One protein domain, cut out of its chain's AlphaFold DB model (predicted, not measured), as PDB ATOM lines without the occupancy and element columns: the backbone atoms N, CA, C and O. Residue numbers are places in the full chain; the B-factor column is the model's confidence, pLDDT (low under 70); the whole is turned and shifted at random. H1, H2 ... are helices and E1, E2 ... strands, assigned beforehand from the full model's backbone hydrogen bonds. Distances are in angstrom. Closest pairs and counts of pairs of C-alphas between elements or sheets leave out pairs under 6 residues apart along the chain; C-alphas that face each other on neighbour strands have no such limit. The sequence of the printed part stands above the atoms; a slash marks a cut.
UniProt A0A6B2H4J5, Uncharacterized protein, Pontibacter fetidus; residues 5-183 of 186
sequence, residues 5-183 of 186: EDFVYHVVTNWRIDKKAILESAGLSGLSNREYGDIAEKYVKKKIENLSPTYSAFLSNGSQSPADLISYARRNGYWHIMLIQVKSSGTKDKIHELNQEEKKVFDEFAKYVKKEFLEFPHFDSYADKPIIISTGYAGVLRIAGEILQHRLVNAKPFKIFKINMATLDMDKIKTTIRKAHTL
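Overview. This is residues 5 to 183 of the 186 residues of an uncharacterized protein of Pontibacter fetidus (UniProt A0A6B2H4J5). A five-stranded, twisted sheet forms a curved slab between helices: its hollow face curls round H3, with H5 also on that face, while H4 and H1 pack on the opposite face. Short H2 is off the sheet, beside H1 and H4. The printed part has 179 residues, with five named helices and five named strands in the order H1 H2 H3 E1 E2 E3 H4 E4 E5 H5. The sheet is mixed, in the order E1, E2, E3, E4, E5, and the class is mixed, helices and strands. The whole is compact, with a radius of gyration of the C-alphas of 16.0 A and spans of 50 by 35 by 28 A.

Along the chain. H1, residues 5 to 18, begins at C-alpha 5 (28.966, -13.562, 46.285) and measures 20.0 A. H2 is residues 20 to 25, and H3, residues 34 to 49, measures 22.1 A. E1, residues 56 to 59, E2, residues 69 to 74, and E3, residues 79 to 89 and 32.3 A long, form a meander, each strand the antiparallel neighbour of the one before. H4, residues 100 to 119, measures 28.9 A and begins at C-alpha 100 (51.867, -31.891, 46.629). E4, residues 131 to 143, measures 37.0 A; E5, residues 149 to 163, measures 38.5 A and bends by 62 degrees at residue 153. H5, residues 170 to 181, measures 16.3 A and ends at C-alpha 181 (47.102, -16.515, 36.695).

Arrangement. In the sheet, E1 and E2 are a hairpin with N 58 and O 70 within hydrogen-bond range at 2.8 A, and E2 and E3 are a hairpin with N 82 and O 71 within hydrogen-bond range at 2.8 A. E3 and E4 are parallel at 22 degrees, with N 83 and O 134 2.8 A apart; E3, H4 and E4 form a strand-helix-strand unit with a right-handed crossover. E4 and E5 are a hairpin, with N 133 and O 161 2.9 A apart. The sheet curls round H3, whose closest C-alphas to E3 are those of Glu 41 and Val 86, 6.3 A. H5 is on the same face; its closest C-alphas to E5 are those of His 181 and Pro 157, 5.5 A. On the opposite face H4 has a height over the sheet of 9.0 A. H1 touches residues 109 to 117 of H4 alone, closest at the C-alphas of Val 11 and Val 113, 6.5 A, at a steep tilt of 57 degrees. H2 is close to but not clearly touching H4, with the C-alphas of Ile 22 and Val 105 7.4 A apart. Every O i to N i+4 pair is within hydrogen-bond range in H1, H2, H3 and H5, and 15 of 16 in H4.

Size, cuts and confidence. The two C-alphas farthest apart are those of Glu 146 and Thr 167, 53.0 A. The printed part has no cut; the link from H4 to E4, 11 residues, is long. The mean pLDDT of the printed part is 89.0, and residue 21, residues 23 to 34 and residues 62 to 63 are under 70.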
ATOM      1  N   GLU A   5      28.519 -13.792  44.907       94.31
ATOM      2  CA  GLU A   5      28.966 -13.562  46.285       94.31
ATOM      3  C   GLU A   5      28.296 -14.539  47.261       94.31
ATOM      4  O   GLU A   5      28.986 -15.194  48.040       94.31
ATOM      5  N   ASP A   6      26.980 -14.732  47.132       94.00
ATOM      6  CA  ASP A   6      26.223 -15.712  47.922       94.00
ATOM      7  C   ASP A   6      26.735 -17.135  47.681       94.00
ATOM      8  O   ASP A   6      26.894 -17.918  48.617       94.00
ATOM      9  N   PHE A   7      27.063 -17.461  46.426       95.00
ATOM     10  CA  PHE A   7      27.690 -18.732  46.078       95.00
ATOM     11  C   PHE A   7      29.062 -18.909  46.749       95.00
ATOM     12  O   PHE A   7      29.350 -19.976  47.287       95.00
ATOM     13  N   VAL A   8      29.906 -17.870  46.759       94.38
ATOM     14  CA  VAL A   8      31.200 -17.899  47.463       94.38
ATOM     15  C   VAL A   8      30.991 -18.151  48.954       94.38
ATOM     16  O   VAL A   8      31.662 -19.015  49.521       94.38
ATOM     17  N   TYR A   9      30.041 -17.451  49.579       92.12
ATOM     18  CA  TYR A   9      29.709 -17.647  50.988       92.12
ATOM     19  C   TYR A   9      29.239 -19.082  51.274       92.12
ATOM     20  O   TYR A   9      29.740 -19.714  52.209       92.12
ATOM     21  N   HIS A  10      28.339 -19.617  50.444       92.94
ATOM     22  CA  HIS A  10      27.829 -20.991  50.527       92.94
ATOM     23  C   HIS A  10      28.957 -22.025  50.450       92.94
ATOM     24  O   HIS A  10      29.107 -22.850  51.350       92.94
ATOM     25  N   VAL A  11      29.800 -21.942  49.417       93.88
ATOM     26  CA  VAL A  11      30.897 -22.893  49.193       93.88
ATOM     27  C   VAL A  11      31.905 -22.867  50.339       93.88
ATOM     28  O   VAL A  11      32.319 -23.923  50.813       93.88
ATOM     29  N   VAL A  12      32.324 -21.678  50.783       91.25
ATOM     30  CA  VAL A  12      33.328 -21.549  51.850       91.25
ATOM     31  C   VAL A  12      32.781 -22.079  53.177       91.25
ATOM     32  O   VAL A  12      33.477 -22.821  53.874       91.25
ATOM     33  N   THR A  13      31.530 -21.746  53.507       89.31
ATOM     34  CA  THR A  13      30.889 -22.179  54.756       89.31
ATOM     35  C   THR A  13      30.711 -23.695  54.792       89.31
ATOM     36  O   THR A  13      31.138 -24.341  55.752       89.31
ATOM     37  N   ASN A  14      30.152 -24.280  53.731       90.25
ATOM     38  CA  ASN A  14      29.870 -25.712  53.696       90.25
ATOM     39  C   ASN A  14      31.147 -26.548  53.568       90.25
ATOM     40  O   ASN A  14      31.276 -27.559  54.252       90.25
ATOM     41  N   TRP A  15      32.151 -26.093  52.805       90.19
ATOM     42  CA  TRP A  15      33.451 -26.770  52.760       90.19
ATOM     43  C   TRP A  15      34.067 -26.912  54.153       90.19
ATOM     44  O   TRP A  15      34.549 -27.986  54.518       90.19
ATOM     45  N   ARG A  16      34.041 -25.840  54.953       83.94
ATOM     46  CA  ARG A  16      34.586 -25.863  56.313       83.94
ATOM     47  C   ARG A  16      33.871 -26.876  57.200       83.94
ATOM     48  O   ARG A  16      34.535 -27.555  57.981       83.94
ATOM     49  N   ILE A  17      32.545 -26.946  57.104       84.25
ATOM     50  CA  ILE A  17      31.726 -27.875  57.889       84.25
ATOM     51  C   ILE A  17      32.024 -29.318  57.457       84.25
ATOM     52  O   ILE A  17      32.381 -30.150  58.289       84.25
ATOM     53  N   ASP A  18      31.979 -29.588  56.153       82.81
ATOM     54  CA  ASP A  18      32.034 -30.942  55.598       82.81
ATOM     55  C   ASP A  18      33.443 -31.544  55.574       82.81
ATOM     56  O   ASP A  18      33.607 -32.768  55.574       82.81
ATOM     57  N   LYS A  19      34.480 -30.702  55.473       81.06
ATOM     58  CA  LYS A  19      35.867 -31.119  55.199       81.06
ATOM     59  C   LYS A  19      36.856 -30.660  56.265       81.06
ATOM     60  O   LYS A  19      38.062 -30.638  56.014       81.06
ATOM     61  N   LYS A  20      36.370 -30.376  57.478       73.88
ATOM     62  CA  LYS A  20      37.189 -29.963  58.629       73.88
ATOM     63  C   LYS A  20      38.419 -30.857  58.850       73.88
ATOM     64  O   LYS A  20      39.531 -30.347  58.920       73.88
ATOM     65  N   ALA A  21      38.242 -32.180  58.856       69.25
ATOM     66  CA  ALA A  21      39.340 -33.134  59.062       69.25
ATOM     67  C   ALA A  21      40.421 -33.080  57.956       69.25
ATOM     68  O   ALA A  21      41.607 -33.294  58.213       69.25
ATOM     69  N   ILE A  22      40.031 -32.761  56.716       74.00
ATOM     70  CA  ILE A  22      40.966 -32.613  55.586       74.00
ATOM     71  C   ILE A  22      41.809 -31.341  55.750       74.00
ATOM     72  O   ILE A  22      43.002 -31.342  55.463       74.00
ATOM     73  N   LEU A  23      41.204 -30.255  56.237       66.50
ATOM     74  CA  LEU A  23      41.923 -29.008  56.513       66.50
ATOM     75  C   LEU A  23      42.922 -29.159  57.668       66.50
ATOM     76  O   LEU A  23      44.040 -28.650  57.577       66.50
ATOM     77  N   GLU A  24      42.531 -29.873  58.727       66.94
ATOM     78  CA  GLU A  24      43.384 -30.137  59.891       66.94
ATOM     79  C   GLU A  24      44.605 -30.989  59.524       66.94
ATOM     80  O   GLU A  24      45.739 -30.615  59.817       66.94
ATOM     81  N   SER A  25      44.390 -32.091  58.800       61.62
ATOM     82  CA  SER A  25      45.469 -32.987  58.353       61.62
ATOM     83  C   SER A  25      46.477 -32.331  57.406       61.62
ATOM     84  O   SER A  25      47.649 -32.692  57.424       61.62
ATOM     85  N   ALA A  26      46.055 -31.344  56.613       60.69
ATOM     86  CA  ALA A  26      46.933 -30.624  55.691       60.69
ATOM     87  C   ALA A  26      47.691 -29.450  56.337       60.69
ATOM     88  O   ALA A  26      48.359 -28.696  55.630       60.69
ATOM     89  N   GLY A  27      47.552 -29.232  57.652       58.44
ATOM     90  CA  GLY A  27      48.160 -28.086  58.335       58.44
ATOM     91  C   GLY A  27      47.613 -26.731  57.867       58.44
ATOM     92  O   GLY A  27      48.223 -25.694  58.117       58.44
ATOM     93  N   LEU A  28      46.459 -26.730  57.189       58.22
ATOM     94  CA  LEU A  28      45.743 -25.522  56.772       58.22
ATOM     95  C   LEU A  28      44.866 -24.970  57.908       58.22
ATOM     96  O   LEU A  28      44.357 -23.855  57.814       58.22
ATOM     97  N   SER A  29      44.706 -25.721  59.003       47.06
ATOM     98  CA  SER A  29      44.087 -25.254  60.242       47.06
ATOM     99  C   SER A  29      45.082 -24.420  61.061       47.06
ATOM    100  O   SER A  29      45.787 -24.942  61.924       47.06
ATOM    101  N   GLY A  30      45.167 -23.115  60.809       44.66
ATOM    102  CA  GLY A  30      46.052 -22.253  61.594       44.66
ATOM    103  C   GLY A  30      45.738 -20.767  61.482       44.66
ATOM    104  O   GLY A  30      45.674 -20.212  60.392       44.66
ATOM    105  N   LEU A  31      45.600 -20.100  62.631       42.28
ATOM    106  CA  LEU A  31      45.599 -18.640  62.754       42.28
ATOM    107  C   LEU A  31      47.055 -18.134  62.767       42.28
ATOM    108  O   LEU A  31      47.559 -17.765  63.823       42.28
ATOM    109  N   SER A  32      47.778 -18.134  61.643       46.09
ATOM    110  CA  SER A  32      49.130 -17.543  61.611       46.09
ATOM    111  C   SER A  32      49.115 -16.161  60.951       46.09
ATOM    112  O   SER A  32      48.770 -16.053  59.780       46.09
ATOM    113  N   ASN A  33      49.498 -15.115  61.701       54.22
ATOM    114  CA  ASN A  33      49.665 -13.718  61.254       54.22
ATOM    115  C   ASN A  33      48.545 -13.179  60.343       54.22
ATOM    116  O   ASN A  33      48.807 -12.631  59.268       54.22
ATOM    117  N   ARG A  34      47.299 -13.308  60.816       65.62
ATOM    118  CA  ARG A  34      46.066 -12.951  60.098       65.62
ATOM    119  C   ARG A  34      46.117 -11.566  59.451       65.62
ATOM    120  O   ARG A  34      45.832 -11.440  58.274       65.62
ATOM    121  N   GLU A  35      46.600 -10.549  60.162       74.75
ATOM    122  CA  GLU A  35      46.647  -9.179  59.629       74.75
ATOM    123  C   GLU A  35      47.527  -9.044  58.377       74.75
ATOM    124  O   GLU A  35      47.146  -8.388  57.409       74.75
ATOM    125  N   TYR A  36      48.698  -9.684  58.353       78.44
ATOM    126  CA  TYR A  36      49.595  -9.614  57.197       78.44
ATOM    127  C   TYR A  36      49.139 -10.503  56.036       78.44
ATOM    128  O   TYR A  36      49.397 -10.160  54.879       78.44
ATOM    129  N   GLY A  37      48.471 -11.621  56.336       83.06
ATOM    130  CA  GLY A  37      47.770 -12.435  55.344       83.06
ATOM    131  C   GLY A  37      46.666 -11.628  54.664       83.06
ATOM    132  O   GLY A  37      46.738 -11.393  53.460       83.06
ATOM    133  N   ASP A  38      45.750 -11.064  55.455       87.69
ATOM    134  CA  ASP A  38      44.595 -10.297  54.984       87.69
ATOM    135  C   ASP A  38      45.003  -9.124  54.069       87.69
ATOM    136  O   ASP A  38      44.347  -8.831  53.064       87.69
ATOM    137  N   ILE A  39      46.095  -8.414  54.387       89.62
ATOM    138  CA  ILE A  39      46.572  -7.303  53.547       89.62
ATOM    139  C   ILE A  39      47.177  -7.821  52.232       89.62
ATOM    140  O   ILE A  39      46.933  -7.229  51.173       89.62
ATOM    141  N   ALA A  40      47.927  -8.927  52.264       92.31
ATOM    142  CA  ALA A  40      48.463  -9.548  51.054       92.31
ATOM    143  C   ALA A  40      47.335 -10.062  50.143       92.31
ATOM    144  O   ALA A  40      47.377  -9.841  48.930       92.31
ATOM    145  N   GLU A  41      46.291 -10.660  50.712       94.00
ATOM    146  CA  GLU A  41      45.099 -11.089  49.981       94.00
ATOM    147  C   GLU A  41      44.369  -9.903  49.343       94.00
ATOM    148  O   GLU A  41      44.063  -9.935  48.152       94.00
ATOM    149  N   LYS A  42      44.168  -8.797  50.076       94.62
ATOM    150  CA  LYS A  42      43.604  -7.551  49.519       94.62
ATOM    151  C   LYS A  42      44.454  -6.989  48.376       94.62
ATOM    152  O   LYS A  42      43.908  -6.466  47.402       94.62
ATOM    153  N   TYR A  43      45.780  -7.085  48.468       95.31
ATOM    154  CA  TYR A  43      46.683  -6.695  47.383       95.31
ATOM    155  C   TYR A  43      46.490  -7.579  46.138       95.31
ATOM    156  O   TYR A  43      46.353  -7.055  45.030       95.31
ATOM    157  N   VAL A  44      46.414  -8.904  46.306       96.81
ATOM    158  CA  VAL A  44      46.169  -9.846  45.200       96.81
ATOM    159  C   VAL A  44      44.765  -9.659  44.615       96.81
ATOM    160  O   VAL A  44      44.622  -9.630  43.394       96.81
ATOM    161  N   LYS A  45      43.746  -9.418  45.446       97.00
ATOM    162  CA  LYS A  45      42.386  -9.069  45.013       97.00
ATOM    163  C   LYS A  45      42.401  -7.891  44.041       97.00
ATOM    164  O   LYS A  45      41.912  -8.019  42.923       97.00
ATOM    165  N   LYS A  46      43.055  -6.785  44.415       96.44
ATOM    166  CA  LYS A  46      43.201  -5.608  43.541       96.44
ATOM    167  C   LYS A  46      43.906  -5.950  42.227       96.44
ATOM    168  O   LYS A  46      43.563  -5.394  41.189       96.44
ATOM    169  N   LYS A  47      44.899  -6.846  42.236       96.62
ATOM    170  CA  LYS A  47      45.558  -7.310  41.001       96.62
ATOM    171  C   LYS A  47      44.593  -8.076  40.097       96.62
ATOM    172  O   LYS A  47      44.570  -7.797  38.903       96.62
ATOM    173  N   ILE A  48      43.793  -8.985  40.660       97.38
ATOM    174  CA  ILE A  48      42.770  -9.753  39.935       97.38
ATOM    175  C   ILE A  48      41.723  -8.817  39.317       97.38
ATOM    176  O   ILE A  48      41.405  -8.944  38.138       97.38
ATOM    177  N   GLU A  49      41.230  -7.845  40.083       97.06
ATOM    178  CA  GLU A  49      40.214  -6.884  39.627       97.06
ATOM    179  C   GLU A  49      40.719  -5.971  38.496       97.06
ATOM    180  O   GLU A  49      39.928  -5.505  37.683       97.06
ATOM    181  N   ASN A  50      42.036  -5.783  38.379       95.81
ATOM    182  CA  ASN A  50      42.675  -5.026  37.296       95.81
ATOM    183  C   ASN A  50      43.078  -5.887  36.079       95.81
ATOM    184  O   ASN A  50      43.752  -5.397  35.170       95.81
ATOM    185  N   LEU A  51      42.725  -7.177  36.047       96.12
ATOM    186  CA  LEU A  51      42.950  -8.022  34.873       96.12
ATOM    187  C   LEU A  51      42.009  -7.654  33.718       96.12
ATOM    188  O   LEU A  51      40.963  -7.040  33.909       96.12
ATOM    189  N   SER A  52      42.373  -8.093  32.509       93.31
ATOM    190  CA  SER A  52      41.509  -8.026  31.327       93.31
ATOM    191  C   SER A  52      41.116  -9.439  30.850       93.31
ATOM    192  O   SER A  52      41.993 -10.288  30.620       93.31
ATOM    193  N   PRO A  53      39.810  -9.746  30.710       94.31
ATOM    194  CA  PRO A  53      38.671  -8.933  31.139       94.31
ATOM    195  C   PRO A  53      38.639  -8.782  32.663       94.31
ATOM    196  O   PRO A  53      39.247  -9.585  33.373       94.31
ATOM    197  N   THR A  54      37.912  -7.773  33.141       94.75
ATOM    198  CA  THR A  54      37.750  -7.484  34.568       94.75
ATOM    199  C   THR A  54      37.143  -8.676  35.300       94.75
ATOM    200  O   THR A  54      36.124  -9.232  34.880       94.75
ATOM    201  N   TYR A  55      37.781  -9.060  36.404       97.88
ATOM    202  CA  TYR A  55      37.274 -10.071  37.322       97.88
ATOM    203  C   TYR A  55      36.533  -9.402  38.472       97.88
ATOM    204  O   TYR A  55      37.006  -8.409  39.019       97.88
ATOM    205  N   SER A  56      35.421  -9.996  38.895       97.81
ATOM    206  CA  SER A  56      34.875  -9.762  40.232       97.81
ATOM    207  C   SER A  56      35.529 -10.757  41.185       97.81
ATOM    208  O   SER A  56      35.484 -11.961  40.924       97.81
ATOM    209  N   ALA A  57      36.161 -10.272  42.252       97.25
ATOM    210  CA  ALA A  57      36.920 -11.096  43.187       97.25
ATOM    211  C   ALA A  57      36.384 -10.974  44.616       97.25
ATOM    212  O   ALA A  57      36.048  -9.882  45.067       97.25
ATOM    213  N   PHE A  58      36.367 -12.094  45.330       95.94
ATOM    214  CA  PHE A  58      35.833 -12.234  46.681       95.94
ATOM    215  C   PHE A  58      36.868 -12.939  47.558       95.94
ATOM    216  O   PHE A  58      37.510 -13.895  47.117       95.94
ATOM    217  N   LEU A  59      37.047 -12.447  48.782       93.12
ATOM    218  CA  LEU A  59      37.914 -13.067  49.785       93.12
ATOM    219  C   LEU A  59      37.167 -14.221  50.453       93.12
ATOM    220  O   LEU A  59      35.986 -14.084  50.775       93.12
ATOM    221  N   SER A  60      37.844 -15.341  50.695       86.50
ATOM    222  CA  SER A  60      37.299 -16.386  51.558       86.50
ATOM    223  C   SER A  60      37.441 -15.939  53.015       86.50
ATOM    224  O   SER A  60      38.536 -15.659  53.502       86.50
ATOM    225  N   ASN A  61      36.326 -15.807  53.729       70.56
ATOM    226  CA  ASN A  61      36.370 -15.269  55.085       70.56
ATOM    227  C   ASN A  61      37.124 -16.214  56.037       70.56
ATOM    228  O   ASN A  61      36.681 -17.329  56.309       70.56
ATOM    229  N   GLY A  62      38.234 -15.729  56.605       61.56
ATOM    230  CA  GLY A  62      38.949 -16.367  57.715       61.56
ATOM    231  C   GLY A  62      39.718 -17.642  57.362       61.56
ATOM    232  O   GLY A  62      39.773 -18.532  58.210       61.56
ATOM    233  N   SER A  63      40.255 -17.742  56.139       60.91
ATOM    234  CA  SER A  63      41.048 -18.894  55.661       60.91
ATOM    235  C   SER A  63      40.321 -20.236  55.827       60.91
ATOM    236  O   SER A  63      40.906 -21.270  56.135       60.91
ATOM    237  N   GLN A  64      38.998 -20.212  55.661       72.50
ATOM    238  CA  GLN A  64      38.120 -21.364  55.886       72.50
ATOM    239  C   GLN A  64      38.058 -22.314  54.685       72.50
ATOM    240  O   GLN A  64      37.370 -23.334  54.731       72.50
ATOM    241  N   SER A  65      38.786 -21.995  53.617       85.69
ATOM    242  CA  SER A  65      38.898 -22.821  52.426       85.69
ATOM    243  C   SER A  65      40.338 -22.828  51.898       85.69
ATOM    244  O   SER A  65      41.102 -21.920  52.214       85.69
ATOM    245  N   PRO A  66      40.719 -23.808  51.062       90.06
ATOM    246  CA  PRO A  66      42.029 -23.846  50.408       90.06
ATOM    247  C   PRO A  66      42.290 -22.727  49.390       90.06
ATOM    248  O   PRO A  66      43.371 -22.719  48.807       90.06
ATOM    249  N   ALA A  67      41.314 -21.856  49.114       93.94
ATOM    250  CA  ALA A  67      41.482 -20.686  48.261       93.94
ATOM    251  C   ALA A  67      41.203 -19.416  49.064       93.94
ATOM    252  O   ALA A  67      40.058 -19.162  49.425       93.94
ATOM    253  N   ASP A  68      42.210 -18.574  49.262       93.69
ATOM    254  CA  ASP A  68      42.008 -17.262  49.884       93.69
ATOM    255  C   ASP A  68      41.146 -16.329  49.015       93.69
ATOM    256  O   ASP A  68      40.422 -15.475  49.525       93.69
ATOM    257  N   LEU A  69      41.180 -16.508  47.689       95.94
ATOM    258  CA  LEU A  69      40.425 -15.711  46.722       95.94
ATOM    259  C   LEU A  69      39.627 -16.587  45.759       95.94
ATOM    260  O   LEU A  69      40.171 -17.475  45.098       95.94
ATOM    261  N   ILE A  70      38.347 -16.255  45.604       97.56
ATOM    262  CA  ILE A  70      37.453 -16.824  44.594       97.56
ATOM    263  C   ILE A  70      36.971 -15.680  43.711       97.56
ATOM    264  O   ILE A  70      36.445 -14.677  44.184       97.56
ATOM    265  N   SER A  71      37.170 -15.801  42.405       98.00
ATOM    266  CA  SER A  71      36.825 -14.739  41.461       98.00
ATOM    267  C   SER A  71      36.196 -15.293  40.201       98.00
ATOM    268  O   SER A  71      36.361 -16.472  39.889       98.00
ATOM    269  N   TYR A  72      35.495 -14.446  39.453       98.06
ATOM    270  CA  TYR A  72      34.963 -14.824  38.155       98.06
ATOM    271  C   TYR A  72      35.085 -13.709  37.117       98.06
ATOM    272  O   TYR A  72      35.067 -12.525  37.445       98.06
ATOM    273  N   ALA A  73      35.139 -14.096  35.842       97.75
ATOM    274  CA  ALA A  73      34.965 -13.188  34.714       97.75
ATOM    275  C   ALA A  73      34.248 -13.873  33.549       97.75
ATOM    276  O   ALA A  73      34.396 -15.077  33.314       97.75
ATOM    277  N   ARG A  74      33.513 -13.078  32.767       96.25
ATOM    278  CA  ARG A  74      33.022 -13.500  31.456       96.25
ATOM    279  C   ARG A  74      34.162 -13.375  30.447       96.25
ATOM    280  O   ARG A  74      34.740 -12.305  30.292       96.25
ATOM    281  N   ARG A  75      34.476 -14.461  29.745       94.12
ATOM    282  CA  ARG A  75      35.403 -14.476  28.604       94.12
ATOM    283  C   ARG A  75      34.654 -14.844  27.329       94.12
ATOM    284  O   ARG A  75      33.508 -15.288  27.385       94.12
ATOM    285  N   ASN A  76      35.300 -14.683  26.178       89.00
ATOM    286  CA  ASN A  76      34.713 -15.041  24.886       89.00
ATOM    287  C   ASN A  76      34.385 -16.543  24.859       89.00
ATOM    288  O   ASN A  76      35.283 -17.378  24.796       89.00
ATOM    289  N   GLY A  77      33.096 -16.877  24.947       90.88
ATOM    290  CA  GLY A  77      32.600 -18.254  24.862       90.88
ATOM    291  C   GLY A  77      32.441 -18.996  26.192       90.88
ATOM    292  O   GLY A  77      31.593 -19.872  26.264       90.88
ATOM    293  N   TYR A  78      33.104 -18.599  27.284       95.56
ATOM    294  CA  TYR A  78      32.978 -19.275  28.592       95.56
ATOM    295  C   TYR A  78      33.002 -18.333  29.812       95.56
ATOM    296  O   TYR A  78      33.393 -17.165  29.716       95.56
ATOM    297  N   TRP A  79      32.561 -18.830  30.965       96.81
ATOM    298  CA  TRP A  79      32.797 -18.210  32.271       96.81
ATOM    299  C   TRP A  79      34.075 -18.777  32.880       96.81
ATOM    300  O   TRP A  79      34.292 -19.986  32.861       96.81
ATOM    301  N   HIS A  80      34.934 -17.914  33.415       97.88
ATOM    302  CA  HIS A  80      36.125 -18.341  34.138       97.88
ATOM    303  C   HIS A  80      35.959 -18.052  35.622       97.88
ATOM    304  O   HIS A  80      35.918 -16.882  35.982       97.88
ATOM    305  N   ILE A  81      35.924 -19.094  36.445       98.31
ATOM    306  CA  ILE A  81      36.059 -19.041  37.897       98.31
ATOM    307  C   ILE A  81      37.524 -19.326  38.235       98.31
ATOM    308  O   ILE A  81      38.083 -20.347  37.837       98.31
ATOM    309  N   MET A  82      38.160 -18.407  38.946       98.31
ATOM    310  CA  MET A  82      39.574 -18.470  39.288       98.31
ATOM    311  C   MET A  82      39.724 -18.510  40.805       98.31
ATOM    312  O   MET A  82      39.308 -17.577  41.495       98.31
ATOM    313  N   LEU A  83      40.305 -19.607  41.288       98.06
ATOM    314  CA  LEU A  83      40.603 -19.880  42.688       98.06
ATOM    315  C   LEU A  83      42.095 -19.639  42.912       98.06
ATOM    316  O   LEU A  83      42.922 -20.221  42.203       98.06
ATOM    317  N   ILE A  84      42.445 -18.790  43.874       97.00
ATOM    318  CA  ILE A  84      43.838 -18.448  44.168       97.00
ATOM    319  C   ILE A  84      44.124 -18.642  45.647       97.00
ATOM    320  O   ILE A  84      43.403 -18.114  46.488       97.00
ATOM    321  N   GLN A  85      45.217 -19.349  45.926       95.00
ATOM    322  CA  GLN A  85      45.826 -19.404  47.246       95.00
ATOM    323  C   GLN A  85      46.970 -18.397  47.335       95.00
ATOM    324  O   GLN A  85      47.859 -18.369  46.477       95.00
ATOM    325  N   VAL A  86      46.952 -17.567  48.369       94.25
ATOM    326  CA  VAL A  86      47.924 -16.508  48.611       94.25
ATOM    327  C   VAL A  86      48.875 -16.959  49.714       94.25
ATOM    328  O   VAL A  86      48.478 -17.442  50.769       94.25
ATOM    329  N   LYS A  87      50.178 -16.800  49.490       93.38
ATOM    330  CA  LYS A  87      51.183 -16.954  50.549       93.38
ATOM    331  C   LYS A  87      52.043 -15.709  50.584       93.38
ATOM    332  O   LYS A  87      52.462 -15.204  49.543       93.38
ATOM    333  N   SER A  88      52.300 -15.197  51.783       92.06
ATOM    334  CA  SER A  88      53.093 -13.988  51.972       92.06
ATOM    335  C   SER A  88      54.240 -14.204  52.950       92.06
ATOM    336  O   SER A  88      54.168 -15.029  53.858       92.06
ATOM    337  N   SER A  89      55.336 -13.476  52.742       91.69
ATOM    338  CA  SER A  89      56.482 -13.482  53.654       91.69
ATOM    339  C   SER A  89      57.227 -12.155  53.606       91.69
ATOM    340  O   SER A  89      57.216 -11.469  52.588       91.69
ATOM    341  N   GLY A  90      57.898 -11.798  54.704       90.25
ATOM    342  CA  GLY A  90      58.835 -10.668  54.746       90.25
ATOM    343  C   GLY A  90      60.177 -10.956  54.064       90.25
ATOM    344  O   GLY A  90      60.965 -10.044  53.843       90.25
ATOM    345  N   THR A  91      60.450 -12.219  53.727       90.19
ATOM    346  CA  THR A  91      61.679 -12.645  53.052       90.19
ATOM    347  C   THR A  91      61.309 -13.411  51.792       90.19
ATOM    348  O   THR A  91      60.541 -14.369  51.860       90.19
ATOM    349  N   LYS A  92      61.870 -13.006  50.647       90.31
ATOM    350  CA  LYS A  92      61.515 -13.541  49.321       90.31
ATOM    351  C   LYS A  92      61.617 -15.067  49.256       90.31
ATOM    352  O   LYS A  92      60.674 -15.718  48.823       90.31
ATOM    353  N   ASP A  93      62.713 -15.623  49.760       90.88
ATOM    354  CA  ASP A  93      62.987 -17.066  49.696       90.88
ATOM    355  C   ASP A  93      62.248 -17.869  50.779       90.88
ATOM    356  O   ASP A  93      62.330 -19.092  50.818       90.88
ATOM    357  N   LYS A  94      61.503 -17.187  51.660       91.00
ATOM    358  CA  LYS A  94      60.650 -17.798  52.689       91.00
ATOM    359  C   LYS A  94      59.163 -17.691  52.353       91.00
ATOM    360  O   LYS A  94      58.329 -17.878  53.237       91.00
ATOM    361  N   ILE A  95      58.808 -17.318  51.124       92.12
ATOM    362  CA  ILE A  95      57.418 -17.408  50.674       92.12
ATOM    363  C   ILE A  95      57.112 -18.896  50.469       92.12
ATOM    364  O   ILE A  95      57.727 -19.545  49.626       92.12
ATOM    365  N   HIS A  96      56.187 -19.433  51.266       91.44
ATOM    366  CA  HIS A  96      55.817 -20.849  51.231       91.44
ATOM    367  C   HIS A  96      55.240 -21.247  49.871       91.44
ATOM    368  O   HIS A  96      54.215 -20.719  49.447       91.44
ATOM    369  N   GLU A  97      55.867 -22.217  49.216       91.69
ATOM    370  CA  GLU A  97      55.359 -22.828  47.993       91.69
ATOM    371  C   GLU A  97      54.506 -24.050  48.338       91.69
ATOM    372  O   GLU A  97      54.928 -24.913  49.105       91.69
ATOM    373  N   LEU A  98      53.325 -24.159  47.723       90.81
ATOM    374  CA  LEU A  98      52.413 -25.270  47.993       90.81
ATOM    375  C   LEU A  98      53.046 -26.617  47.619       90.81
ATOM    376  O   LEU A  98      53.444 -26.843  46.462       90.81
ATOM    377  N   ASN A  99      53.084 -27.530  48.583       91.12
ATOM    378  CA  ASN A  99      53.545 -28.896  48.392       91.12
ATOM    379  C   ASN A  99      52.491 -29.741  47.634       91.12
ATOM    380  O   ASN A  99      51.450 -29.241  47.197       91.12
ATOM    381  N   GLN A 100      52.778 -31.024  47.392       90.94
ATOM    382  CA  GLN A 100      51.867 -31.891  46.629       90.94
ATOM    383  C   GLN A 100      50.564 -32.211  47.372       90.94
ATOM    384  O   GLN A 100      49.530 -32.377  46.734       90.94
ATOM    385  N   GLU A 101      50.591 -32.291  48.699       90.00
ATOM    386  CA  GLU A 101      49.411 -32.575  49.520       90.00
ATOM    387  C   GLU A 101      48.479 -31.366  49.570       90.00
ATOM    388  O   GLU A 101      47.291 -31.494  49.283       90.00
ATOM    389  N   GLU A 102      49.026 -30.169  49.785       89.94
ATOM    390  CA  GLU A 102      48.267 -28.918  49.732       89.94
ATOM    391  C   GLU A 102      47.631 -28.713  48.349       89.94
ATOM    392  O   GLU A 102      46.463 -28.337  48.244       89.94
ATOM    393  N   LYS A 103      48.359 -29.031  47.269       92.62
ATOM    394  CA  LYS A 103      47.808 -29.006  45.902       92.62
ATOM    395  C   LYS A 103      46.676 -30.012  45.708       92.62
ATOM    396  O   LYS A 103      45.705 -29.683  45.035       92.62
ATOM    397  N   LYS A 104      46.768 -31.213  46.290       91.81
ATOM    398  CA  LYS A 104      45.675 -32.200  46.251       91.81
ATOM    399  C   LYS A 104      44.439 -31.685  46.985       91.81
ATOM    400  O   LYS A 104      43.347 -31.771  46.439       91.81
ATOM    401  N   VAL A 105      44.599 -31.103  48.174       91.81
ATOM    402  CA  VAL A 105      43.476 -30.510  48.921       91.81
ATOM    403  C   VAL A 105      42.842 -29.362  48.138       91.81
ATOM    404  O   VAL A 105      41.619 -29.253  48.067       91.81
ATOM    405  N   PHE A 106      43.660 -28.542  47.483       93.12
ATOM    406  CA  PHE A 106      43.163 -27.460  46.646       93.12
ATOM    407  C   PHE A 106      42.424 -27.967  45.393       93.12
ATOM    408  O   PHE A 106      41.392 -27.418  45.005       93.12
ATOM    409  N   ASP A 107      42.900 -29.058  44.791       94.50
ATOM    410  CA  ASP A 107      42.199 -29.756  43.712       94.50
ATOM    411  C   ASP A 107      40.842 -30.314  44.171       94.50
ATOM    412  O   ASP A 107      39.859 -30.203  43.436       94.50
ATOM    413  N   GLU A 108      40.764 -30.897  45.371       95.06
ATOM    414  CA  GLU A 108      39.497 -31.362  45.952       95.06
ATOM    415  C   GLU A 108      38.534 -30.199  46.199       95.06
ATOM    416  O   GLU A 108      37.350 -30.302  45.874       95.06
ATOM    417  N   PHE A 109      39.037 -29.055  46.670       95.31
ATOM    418  CA  PHE A 109      38.218 -27.853  46.805       95.31
ATOM    419  C   PHE A 109      37.670 -27.372  45.459       95.31
ATOM    420  O   PHE A 109      36.492 -27.051  45.347       95.31
ATOM    421  N   ALA A 110      38.473 -27.392  44.397       97.00
ATOM    422  CA  ALA A 110      38.002 -27.016  43.066       97.00
ATOM    423  C   ALA A 110      36.943 -27.984  42.505       97.00
ATOM    424  O   ALA A 110      36.005 -27.552  41.827       97.00
ATOM    425  N   LYS A 111      37.053 -29.288  42.796       96.44
ATOM    426  CA  LYS A 111      36.003 -30.273  42.476       96.44
ATOM    427  C   LYS A 111      34.727 -30.004  43.268       96.44
ATOM    428  O   LYS A 111      33.643 -30.111  42.702       96.44
ATOM    429  N   TYR A 112      34.858 -29.629  44.536       95.94
ATOM    430  CA  TYR A 112      33.732 -29.247  45.376       95.94
ATOM    431  C   TYR A 112      33.040 -27.983  44.858       95.94
ATOM    432  O   TYR A 112      31.845 -28.025  44.602       95.94
ATOM    433  N   VAL A 113      33.787 -26.915  44.549       96.44
ATOM    434  CA  VAL A 113      33.261 -25.711  43.875       96.44
ATOM    435  C   VAL A 113      32.497 -26.092  42.608       96.44
ATOM    436  O   VAL A 113      31.404 -25.590  42.375       96.44
ATOM    437  N   LYS A 114      33.047 -26.994  41.784       96.12
ATOM    438  CA  LYS A 114      32.372 -27.483  40.575       96.12
ATOM    439  C   LYS A 114      31.047 -28.187  40.890       96.12
ATOM    440  O   LYS A 114      30.087 -27.973  40.159       96.12
ATOM    441  N   LYS A 115      31.016 -29.046  41.911       95.19
ATOM    442  CA  LYS A 115      29.808 -29.754  42.350       95.19
ATOM    443  C   LYS A 115      28.751 -28.755  42.819       95.19
ATOM    444  O   LYS A 115      27.669 -28.709  42.249       95.19
ATOM    445  N   GLU A 116      29.107 -27.901  43.774       94.94
ATOM    446  CA  GLU A 116      28.195 -26.908  44.345       94.94
ATOM    447  C   GLU A 116      27.697 -25.921  43.289       94.94
ATOM    448  O   GLU A 116      26.545 -25.515  43.329       94.94
ATOM    449  N   PHE A 117      28.521 -25.567  42.297       95.00
ATOM    450  CA  PHE A 117      28.093 -24.706  41.194       95.00
ATOM    451  C   PHE A 117      26.879 -25.275  40.447       95.00
ATOM    452  O   PHE A 117      25.995 -24.521  40.053       95.00
ATOM    453  N   LEU A 118      26.857 -26.592  40.225       92.00
ATOM    454  CA  LEU A 118      25.783 -27.278  39.503       92.00
ATOM    455  C   LEU A 118      24.522 -27.464  40.356       92.00
ATOM    456  O   LEU A 118      23.452 -27.681  39.803       92.00
ATOM    457  N   GLU A 119      24.660 -27.395  41.680       92.25
ATOM    458  CA  GLU A 119      23.585 -27.624  42.650       92.25
ATOM    459  C   GLU A 119      23.039 -26.311  43.248       92.25
ATOM    460  O   GLU A 119      21.996 -26.319  43.898       92.25
ATOM    461  N   PHE A 120      23.717 -25.175  43.041       93.25
ATOM    462  CA  PHE A 120      23.348 -23.904  43.662       93.25
ATOM    463  C   PHE A 120      22.038 -23.345  43.065       93.25
ATOM    464  O   PHE A 120      22.030 -22.973  41.886       93.25
ATOM    465  N   PRO A 121      20.951 -23.181  43.856       88.94
ATOM    466  CA  PRO A 121      19.601 -22.879  43.345       88.94
ATOM    467  C   PRO A 121      19.458 -21.588  42.530       88.94
ATOM    468  O   PRO A 121      18.459 -21.363  41.858       88.94
ATOM    469  N   HIS A 122      20.429 -20.684  42.613       89.94
ATOM    470  CA  HIS A 122      20.390 -19.409  41.904       89.94
ATOM    471  C   HIS A 122      21.189 -19.409  40.598       89.94
ATOM    472  O   HIS A 122      21.289 -18.364  39.943       89.94
ATOM    473  N   PHE A 123      21.775 -20.549  40.219       92.62
ATOM    474  CA  PHE A 123      22.649 -20.688  39.057       92.62
ATOM    475  C   PHE A 123      22.027 -21.437  37.874       92.62
ATOM    476  O   PHE A 123      22.730 -21.671  36.892       92.62
ATOM    477  N   ASP A 124      20.715 -21.688  37.877       86.94
ATOM    478  CA  ASP A 124      19.995 -22.346  36.772       86.94
ATOM    479  C   ASP A 124      20.325 -21.736  35.398       86.94
ATOM    480  O   ASP A 124      20.604 -22.443  34.432       86.94
ATOM    481  N   SER A 125      20.414 -20.402  35.321       89.50
ATOM    482  CA  SER A 125      20.767 -19.670  34.087       89.50
ATOM    483  C   SER A 125      22.198 -19.906  33.563       89.50
ATOM    484  O   SER A 125      22.535 -19.474  32.455       89.50
ATOM    485  N   TYR A 126      23.051 -20.567  34.350       90.50
ATOM    486  CA  TYR A 126      24.437 -20.898  34.019       90.50
ATOM    487  C   TYR A 126      24.686 -22.406  33.888       90.50
ATOM    488  O   TYR A 126      25.774 -22.780  33.448       90.50
ATOM    489  N   ALA A 127      23.720 -23.260  34.238       84.50
ATOM    490  CA  ALA A 127      23.902 -24.711  34.331       84.50
ATOM    491  C   ALA A 127      24.321 -25.369  33.003       84.50
ATOM    492  O   ALA A 127      25.070 -26.343  33.007       84.50
ATOM    493  N   ASP A 128      23.897 -24.811  31.864       88.75
ATOM    494  CA  ASP A 128      24.227 -25.263  30.505       88.75
ATOM    495  C   ASP A 128      25.431 -24.523  29.890       88.75
ATOM    496  O   ASP A 128      25.897 -24.855  28.798       88.75
ATOM    497  N   LYS A 129      25.964 -23.500  30.570       93.00
ATOM    498  CA  LYS A 129      26.995 -22.623  30.005       93.00
ATOM    499  C   LYS A 129      28.390 -23.244  30.131       93.00
ATOM    500  O   LYS A 129      28.678 -23.915  31.123       93.00
ATOM    501  N   PRO A 130      29.304 -22.971  29.182       95.56
ATOM    502  CA  PRO A 130      30.694 -23.381  29.320       95.56
ATOM    503  C   PRO A 130      31.358 -22.653  30.490       95.56
ATOM    504  O   PRO A 130      31.426 -21.418  30.509       95.56
ATOM    505  N   ILE A 131      31.861 -23.412  31.464       96.31
ATOM    506  CA  ILE A 131      32.527 -22.878  32.654       96.31
ATOM    507  C   ILE A 131      33.865 -23.570  32.848       96.31
ATOM    508  O   ILE A 131      34.021 -24.788  32.713       96.31
ATOM    509  N   ILE A 132      34.842 -22.755  33.211       96.88
ATOM    510  CA  ILE A 132      36.169 -23.187  33.595       96.88
ATOM    511  C   ILE A 132      36.398 -22.772  35.027       96.88
ATOM    512  O   ILE A 132      36.291 -21.592  35.340       96.88
ATOM    513  N   ILE A 133      36.776 -23.731  35.857       97.94
ATOM    514  CA  ILE A 133      37.291 -23.474  37.196       97.94
ATOM    515  C   ILE A 133      38.786 -23.751  37.145       97.94
ATOM    516  O   ILE A 133      39.201 -24.796  36.645       97.94
ATOM    517  N   SER A 134      39.614 -22.830  37.616       98.00
ATOM    518  CA  SER A 134      41.055 -23.052  37.678       98.00
ATOM    519  C   SER A 134      41.624 -22.717  39.044       98.00
ATOM    520  O   SER A 134      41.154 -21.799  39.711       98.00
ATOM    521  N   THR A 135      42.643 -23.471  39.437       97.88
ATOM    522  CA  THR A 135      43.404 -23.262  40.667       97.88
ATOM    523  C   THR A 135      44.737 -22.608  40.345       97.88
ATOM    524  O   THR A 135      45.342 -22.874  39.300       97.88
ATOM    525  N   GLY A 136      45.216 -21.763  41.248       96.44
ATOM    526  CA  GLY A 136      46.526 -21.145  41.130       96.44
ATOM    527  C   GLY A 136      46.997 -20.508  42.422       96.44
ATOM    528  O   GLY A 136      46.341 -20.563  43.456       96.44
ATOM    529  N   TYR A 137      48.181 -19.930  42.357       96.12
ATOM    530  CA  TYR A 137      48.914 -19.467  43.520       96.12
ATOM    531  C   TYR A 137      49.482 -18.079  43.286       96.12
ATOM    532  O   TYR A 137      49.899 -17.770  42.168       96.12
ATOM    533  N   ALA A 138      49.545 -17.285  44.352       96.88
ATOM    534  CA  ALA A 138      50.199 -15.988  44.381       96.88
ATOM    535  C   ALA A 138      51.137 -15.881  45.594       96.88
ATOM    536  O   ALA A 138      50.699 -15.863  46.742       96.88
ATOM    537  N   GLY A 139      52.435 -15.772  45.321       96.06
ATOM    538  CA  GLY A 139      53.478 -15.516  46.306       96.06
ATOM    539  C   GLY A 139      53.769 -14.022  46.424       96.06
ATOM    540  O   GLY A 139      54.191 -13.387  45.451       96.06
ATOM    541  N   VAL A 140      53.565 -13.453  47.611       95.50
ATOM    542  CA  VAL A 140      53.678 -12.012  47.873       95.50
ATOM    543  C   VAL A 140      54.821 -11.724  48.847       95.50
ATOM    544  O   VAL A 140      54.833 -12.190  49.983       95.50
ATOM    545  N   LEU A 141      55.773 -10.895  48.424       94.38
ATOM    546  CA  LEU A 141      56.773 -10.318  49.313       94.38
ATOM    547  C   LEU A 141      56.181  -9.102  50.020       94.38
ATOM    548  O   LEU A 141      55.760  -8.137  49.378       94.38
ATOM    549  N   ARG A 142      56.208  -9.148  51.347       91.69
ATOM    550  CA  ARG A 142      55.946  -8.014  52.222       91.69
ATOM    551  C   ARG A 142      57.241  -7.236  52.414       91.69
ATOM    552  O   ARG A 142      58.234  -7.793  52.870       91.69
ATOM    553  N   ILE A 143      57.214  -5.949  52.106       89.81
ATOM    554  CA  ILE A 143      58.349  -5.047  52.286       89.81
ATOM    555  C   ILE A 143      57.981  -4.114  53.437       89.81
ATOM    556  O   ILE A 143      57.071  -3.292  53.312       89.81
ATOM    557  N   ALA A 144      58.641  -4.307  54.581       82.06
ATOM    558  CA  ALA A 144      58.478  -3.441  55.740       82.06
ATOM    559  C   ALA A 144      59.251  -2.131  55.521       82.06
ATOM    560  O   ALA A 144      60.376  -2.143  55.026       82.06
ATOM    561  N   GLY A 145      58.628  -1.019  55.889       77.06
ATOM    562  CA  GLY A 145      59.152   0.342  55.826       77.06
ATOM    563  C   GLY A 145      58.177   1.272  56.551       77.06
ATOM    564  O   GLY A 145      57.255   0.783  57.202       77.06
ATOM    565  N   GLU A 146      58.329   2.590  56.408       77.88
ATOM    566  CA  GLU A 146      57.374   3.565  56.977       77.88
ATOM    567  C   GLU A 146      55.937   3.337  56.481       77.88
ATOM    568  O   GLU A 146      54.972   3.530  57.215       77.88
ATOM    569  N   ILE A 147      55.799   2.857  55.241       81.81
ATOM    570  CA  ILE A 147      54.538   2.407  54.651       81.81
ATOM    571  C   ILE A 147      54.696   0.942  54.254       81.81
ATOM    572  O   ILE A 147      55.638   0.576  53.546       81.81
ATOM    573  N   LEU A 148      53.747   0.103  54.669       82.88
ATOM    574  CA  LEU A 148      53.724  -1.309  54.307       82.88
ATOM    575  C   LEU A 148      53.502  -1.483  52.797       82.88
ATOM    576  O   LEU A 148      52.444  -1.134  52.268       82.88
ATOM    577  N   GLN A 149      54.475  -2.078  52.107       89.06
ATOM    578  CA  GLN A 149      54.400  -2.342  50.669       89.06
ATOM    579  C   GLN A 149      54.323  -3.841  50.368       89.06
ATOM    580  O   GLN A 149      54.829  -4.682  51.111       89.06
ATOM    581  N   HIS A 150      53.709  -4.169  49.231       92.19
ATOM    582  CA  HIS A 150      53.576  -5.536  48.734       92.19
ATOM    583  C   HIS A 150      54.110  -5.632  47.310       92.19
ATOM    584  O   HIS A 150      53.842  -4.773  46.468       92.19
ATOM    585  N   ARG A 151      54.840  -6.711  47.028       93.75
ATOM    586  CA  ARG A 151      55.323  -7.048  45.689       93.75
ATOM    587  C   ARG A 151      54.934  -8.480  45.363       93.75
ATOM    588  O   ARG A 151      55.189  -9.387  46.145       93.75
ATOM    589  N   LEU A 152      54.344  -8.688  44.191       94.44
ATOM    590  CA  LEU A 152      54.096 -10.037  43.692       94.44
ATOM    591  C   LEU A 152      55.429 -10.620  43.206       94.44
ATOM    592  O   LEU A 152      56.105  -9.983  42.402       94.44
ATOM    593  N   VAL A 153      55.817 -11.784  43.723       94.62
ATOM    594  CA  VAL A 153      57.096 -12.442  43.403       94.62
ATOM    595  C   VAL A 153      56.900 -13.631  42.480       94.62
ATOM    596  O   VAL A 153      57.717 -13.863  41.596       94.62
ATOM    597  N   ASN A 154      55.823 -14.380  42.687       93.56
ATOM    598  CA  ASN A 154      55.477 -15.536  41.878       93.56
ATOM    599  C   ASN A 154      53.959 -15.586  41.733       93.56
ATOM    600  O   ASN A 154      53.238 -15.318  42.692       93.56
ATOM    601  N   ALA A 155      53.475 -15.940  40.550       95.62
ATOM    602  CA  ALA A 155      52.089 -16.312  40.356       95.62
ATOM    603  C   ALA A 155      51.998 -17.365  39.256       95.62
ATOM    604  O   ALA A 155      52.602 -17.215  38.189       95.62
ATOM    605  N   LYS A 156      51.290 -18.463  39.529       94.19
ATOM    606  CA  LYS A 156      51.215 -19.585  38.591       94.19
ATOM    607  C   LYS A 156      49.902 -20.353  38.693       94.19
ATOM    608  O   LYS A 156      49.382 -20.544  39.793       94.19
ATOM    609  N   PRO A 157      49.394 -20.849  37.555       95.38
ATOM    610  CA  PRO A 157      48.273 -21.774  37.529       95.38
ATOM    611  C   PRO A 157      48.724 -23.181  37.933       95.38
ATOM    612  O   PRO A 157      49.866 -23.574  37.685       95.38
ATOM    613  N   PHE A 158      47.795 -23.972  38.462       94.00
ATOM    614  CA  PHE A 158      48.000 -25.393  38.739       94.00
ATOM    615  C   PHE A 158      47.145 -26.272  37.841       94.00
ATOM    616  O   PHE A 158      47.680 -26.993  36.998       94.00
ATOM    617  N   LYS A 159      45.818 -26.208  37.992       95.88
ATOM    618  CA  LYS A 159      44.908 -27.136  37.322       95.88
ATOM    619  C   LYS A 159      43.654 -26.449  36.814       95.88
ATOM    620  O   LYS A 159      43.266 -25.381  37.277       95.88
ATOM    621  N   ILE A 160      43.042 -27.077  35.816       95.62
ATOM    622  CA  ILE A 160      41.819 -26.621  35.165       95.62
ATOM    623  C   ILE A 160      40.766 -27.725  35.247       95.62
ATOM    624  O   ILE A 160      41.023 -28.875  34.890       95.62
ATOM    625  N   PHE A 161      39.563 -27.329  35.638       95.50
ATOM    626  CA  PHE A 161      38.346 -28.120  35.697       95.50
ATOM    627  C   PHE A 161      37.314 -27.503  34.751       95.50
ATOM    628  O   PHE A 161      37.292 -26.293  34.524       95.50
ATOM    629  N   LYS A 162      36.482 -28.356  34.157       94.12
ATOM    630  CA  LYS A 162      35.630 -28.000  33.019       94.12
ATOM    631  C   LYS A 162      34.180 -28.388  33.277       94.12
ATOM    632  O   LYS A 162      33.934 -29.458  33.846       94.12
ATOM    633  N   ILE A 163      33.259 -27.567  32.788       93.31
ATOM    634  CA  ILE A 163      31.815 -27.815  32.719       93.31
ATOM    635  C   ILE A 163      31.355 -27.391  31.316       93.31
ATOM    636  O   ILE A 163      31.709 -26.300  30.873       93.31
ATOM    637  N   ASN A 164      30.623 -28.257  30.605       89.69
ATOM    638  CA  ASN A 164      30.010 -27.974  29.294       89.69
ATOM    639  C   ASN A 164      30.960 -27.354  28.242       89.69
ATOM    640  O   ASN A 164      30.654 -26.343  27.619       89.69
ATOM    641  N   MET A 165      32.138 -27.956  28.038       86.94
ATOM    642  CA  MET A 165      33.218 -27.410  27.187       86.94
ATOM    643  C   MET A 165      33.326 -28.047  25.787       86.94
ATOM    644  O   MET A 165      34.352 -27.880  25.132       86.94
ATOM    645  N   ALA A 166      32.326 -28.807  25.335       80.06
ATOM    646  CA  ALA A 166      32.453 -29.698  24.173       80.06
ATOM    647  C   ALA A 166      32.856 -29.000  22.856       80.06
ATOM    648  O   ALA A 166      33.478 -29.624  22.005       80.06
ATOM    649  N   THR A 167      32.542 -27.713  22.694       77.50
ATOM    650  CA  THR A 167      32.709 -26.969  21.432       77.50
ATOM    651  C   THR A 167      33.847 -25.945  21.447       77.50
ATOM    652  O   THR A 167      34.007 -25.190  20.490       77.50
ATOM    653  N   LEU A 168      34.636 -25.875  22.524       83.69
ATOM    654  CA  LEU A 168      35.641 -24.825  22.709       83.69
ATOM    655  C   LEU A 168      37.077 -25.332  22.525       83.69
ATOM    656  O   LEU A 168      37.455 -26.379  23.049       83.69
ATOM    657  N   ASP A 169      37.905 -24.523  21.855       88.75
ATOM    658  CA  ASP A 169      39.348 -24.761  21.711       88.75
ATOM    659  C   ASP A 169      40.049 -24.662  23.074       88.75
ATOM    660  O   ASP A 169      40.287 -23.583  23.633       88.75
ATOM    661  N   MET A 170      40.400 -25.826  23.612       88.94
ATOM    662  CA  MET A 170      40.987 -25.936  24.937       88.94
ATOM    663  C   MET A 170      42.419 -25.411  25.028       88.94
ATOM    664  O   MET A 170      42.828 -25.020  26.123       88.94
ATOM    665  N   ASP A 171      43.191 -25.387  23.946       90.00
ATOM    666  CA  ASP A 171      44.598 -24.988  24.012       90.00
ATOM    667  C   ASP A 171      44.742 -23.467  24.018       90.00
ATOM    668  O   ASP A 171      45.469 -22.904  24.853       90.00
ATOM    669  N   LYS A 172      43.930 -22.774  23.212       90.50
ATOM    670  CA  LYS A 172      43.779 -21.314  23.303       90.50
ATOM    671  C   LYS A 172      43.285 -20.885  24.684       90.50
ATOM    672  O   LYS A 172      43.780 -19.917  25.278       90.50
ATOM    673  N   ILE A 173      42.338 -21.638  25.233       92.56
ATOM    674  CA  ILE A 173      41.791 -21.399  26.564       92.56
ATOM    675  C   ILE A 173      42.842 -21.598  27.652       92.56
ATOM    676  O   ILE A 173      43.017 -20.700  28.472       92.56
ATOM    677  N   LYS A 174      43.589 -22.711  27.657       93.19
ATOM    678  CA  LYS A 174      44.666 -22.947  28.637       93.19
ATOM    679  C   LYS A 174      45.665 -21.798  28.640       93.19
ATOM    680  O   LYS A 174      46.051 -21.335  29.706       93.19
ATOM    681  N   THR A 175      46.052 -21.311  27.463       93.75
ATOM    682  CA  THR A 175      46.970 -20.171  27.325       93.75
ATOM    683  C   THR A 175      46.390 -18.906  27.954       93.75
ATOM    684  O   THR A 175      47.070 -18.210  28.705       93.75
ATOM    685  N   THR A 176      45.108 -18.639  27.709       93.69
ATOM    686  CA  THR A 176      44.393 -17.491  28.280       93.69
ATOM    687  C   THR A 176      44.277 -17.585  29.803       93.69
ATOM    688  O   THR A 176      44.535 -16.607  30.502       93.69
ATOM    689  N   ILE A 177      43.936 -18.765  30.331       94.62
ATOM    690  CA  ILE A 177      43.859 -19.009  31.776       94.62
ATOM    691  C   ILE A 177      45.232 -18.864  32.427       94.62
ATOM    692  O   ILE A 177      45.349 -18.191  33.448       94.62
ATOM    693  N   ARG A 178      46.285 -19.421  31.816       94.38
ATOM    694  CA  ARG A 178      47.658 -19.281  32.315       94.38
ATOM    695  C   ARG A 178      48.066 -17.817  32.436       94.38
ATOM    696  O   ARG A 178      48.586 -17.440  33.476       94.38
ATOM    697  N   LYS A 179      47.772 -16.997  31.420       94.62
ATOM    698  CA  LYS A 179      48.023 -15.547  31.450       94.62
ATOM    699  C   LYS A 179      47.249 -14.838  32.562       94.62
ATOM    700  O   LYS A 179      47.806 -13.976  33.217       94.62
ATOM    701  N   ALA A 180      45.990 -15.203  32.812       96.12
ATOM    702  CA  ALA A 180      45.227 -14.613  33.916       96.12
ATOM    703  C   ALA A 180      45.891 -14.883  35.280       96.12
ATOM    704  O   ALA A 180      46.005 -13.981  36.105       96.12
ATOM    705  N   HIS A 181      46.402 -16.102  35.475       96.94
ATOM    706  CA  HIS A 181      47.102 -16.515  36.695       96.94
ATOM    707  C   HIS A 181      48.488 -15.904  36.881       96.94
ATOM    708  O   HIS A 181      49.036 -16.019  37.971       96.94
ATOM    709  N   THR A 182      49.067 -15.238  35.877       94.75
ATOM    710  CA  THR A 182      50.315 -14.489  36.100       94.75
ATOM    711  C   THR A 182      50.069 -13.182  36.847       94.75
ATOM    712  O   THR A 182      51.024 -12.555  37.294       94.75
ATOM    713  N   LEU A 183      48.804 -12.755  36.990       94.62
ATOM    714  CA  LEU A 183      48.408 -11.534  37.699       94.62
ATOM    715  C   LEU A 183      49.157 -10.280  37.212       94.62
ATOM    716  O   LEU A 183      49.428  -9.355  37.988       94.62
TER     717      LEU A 183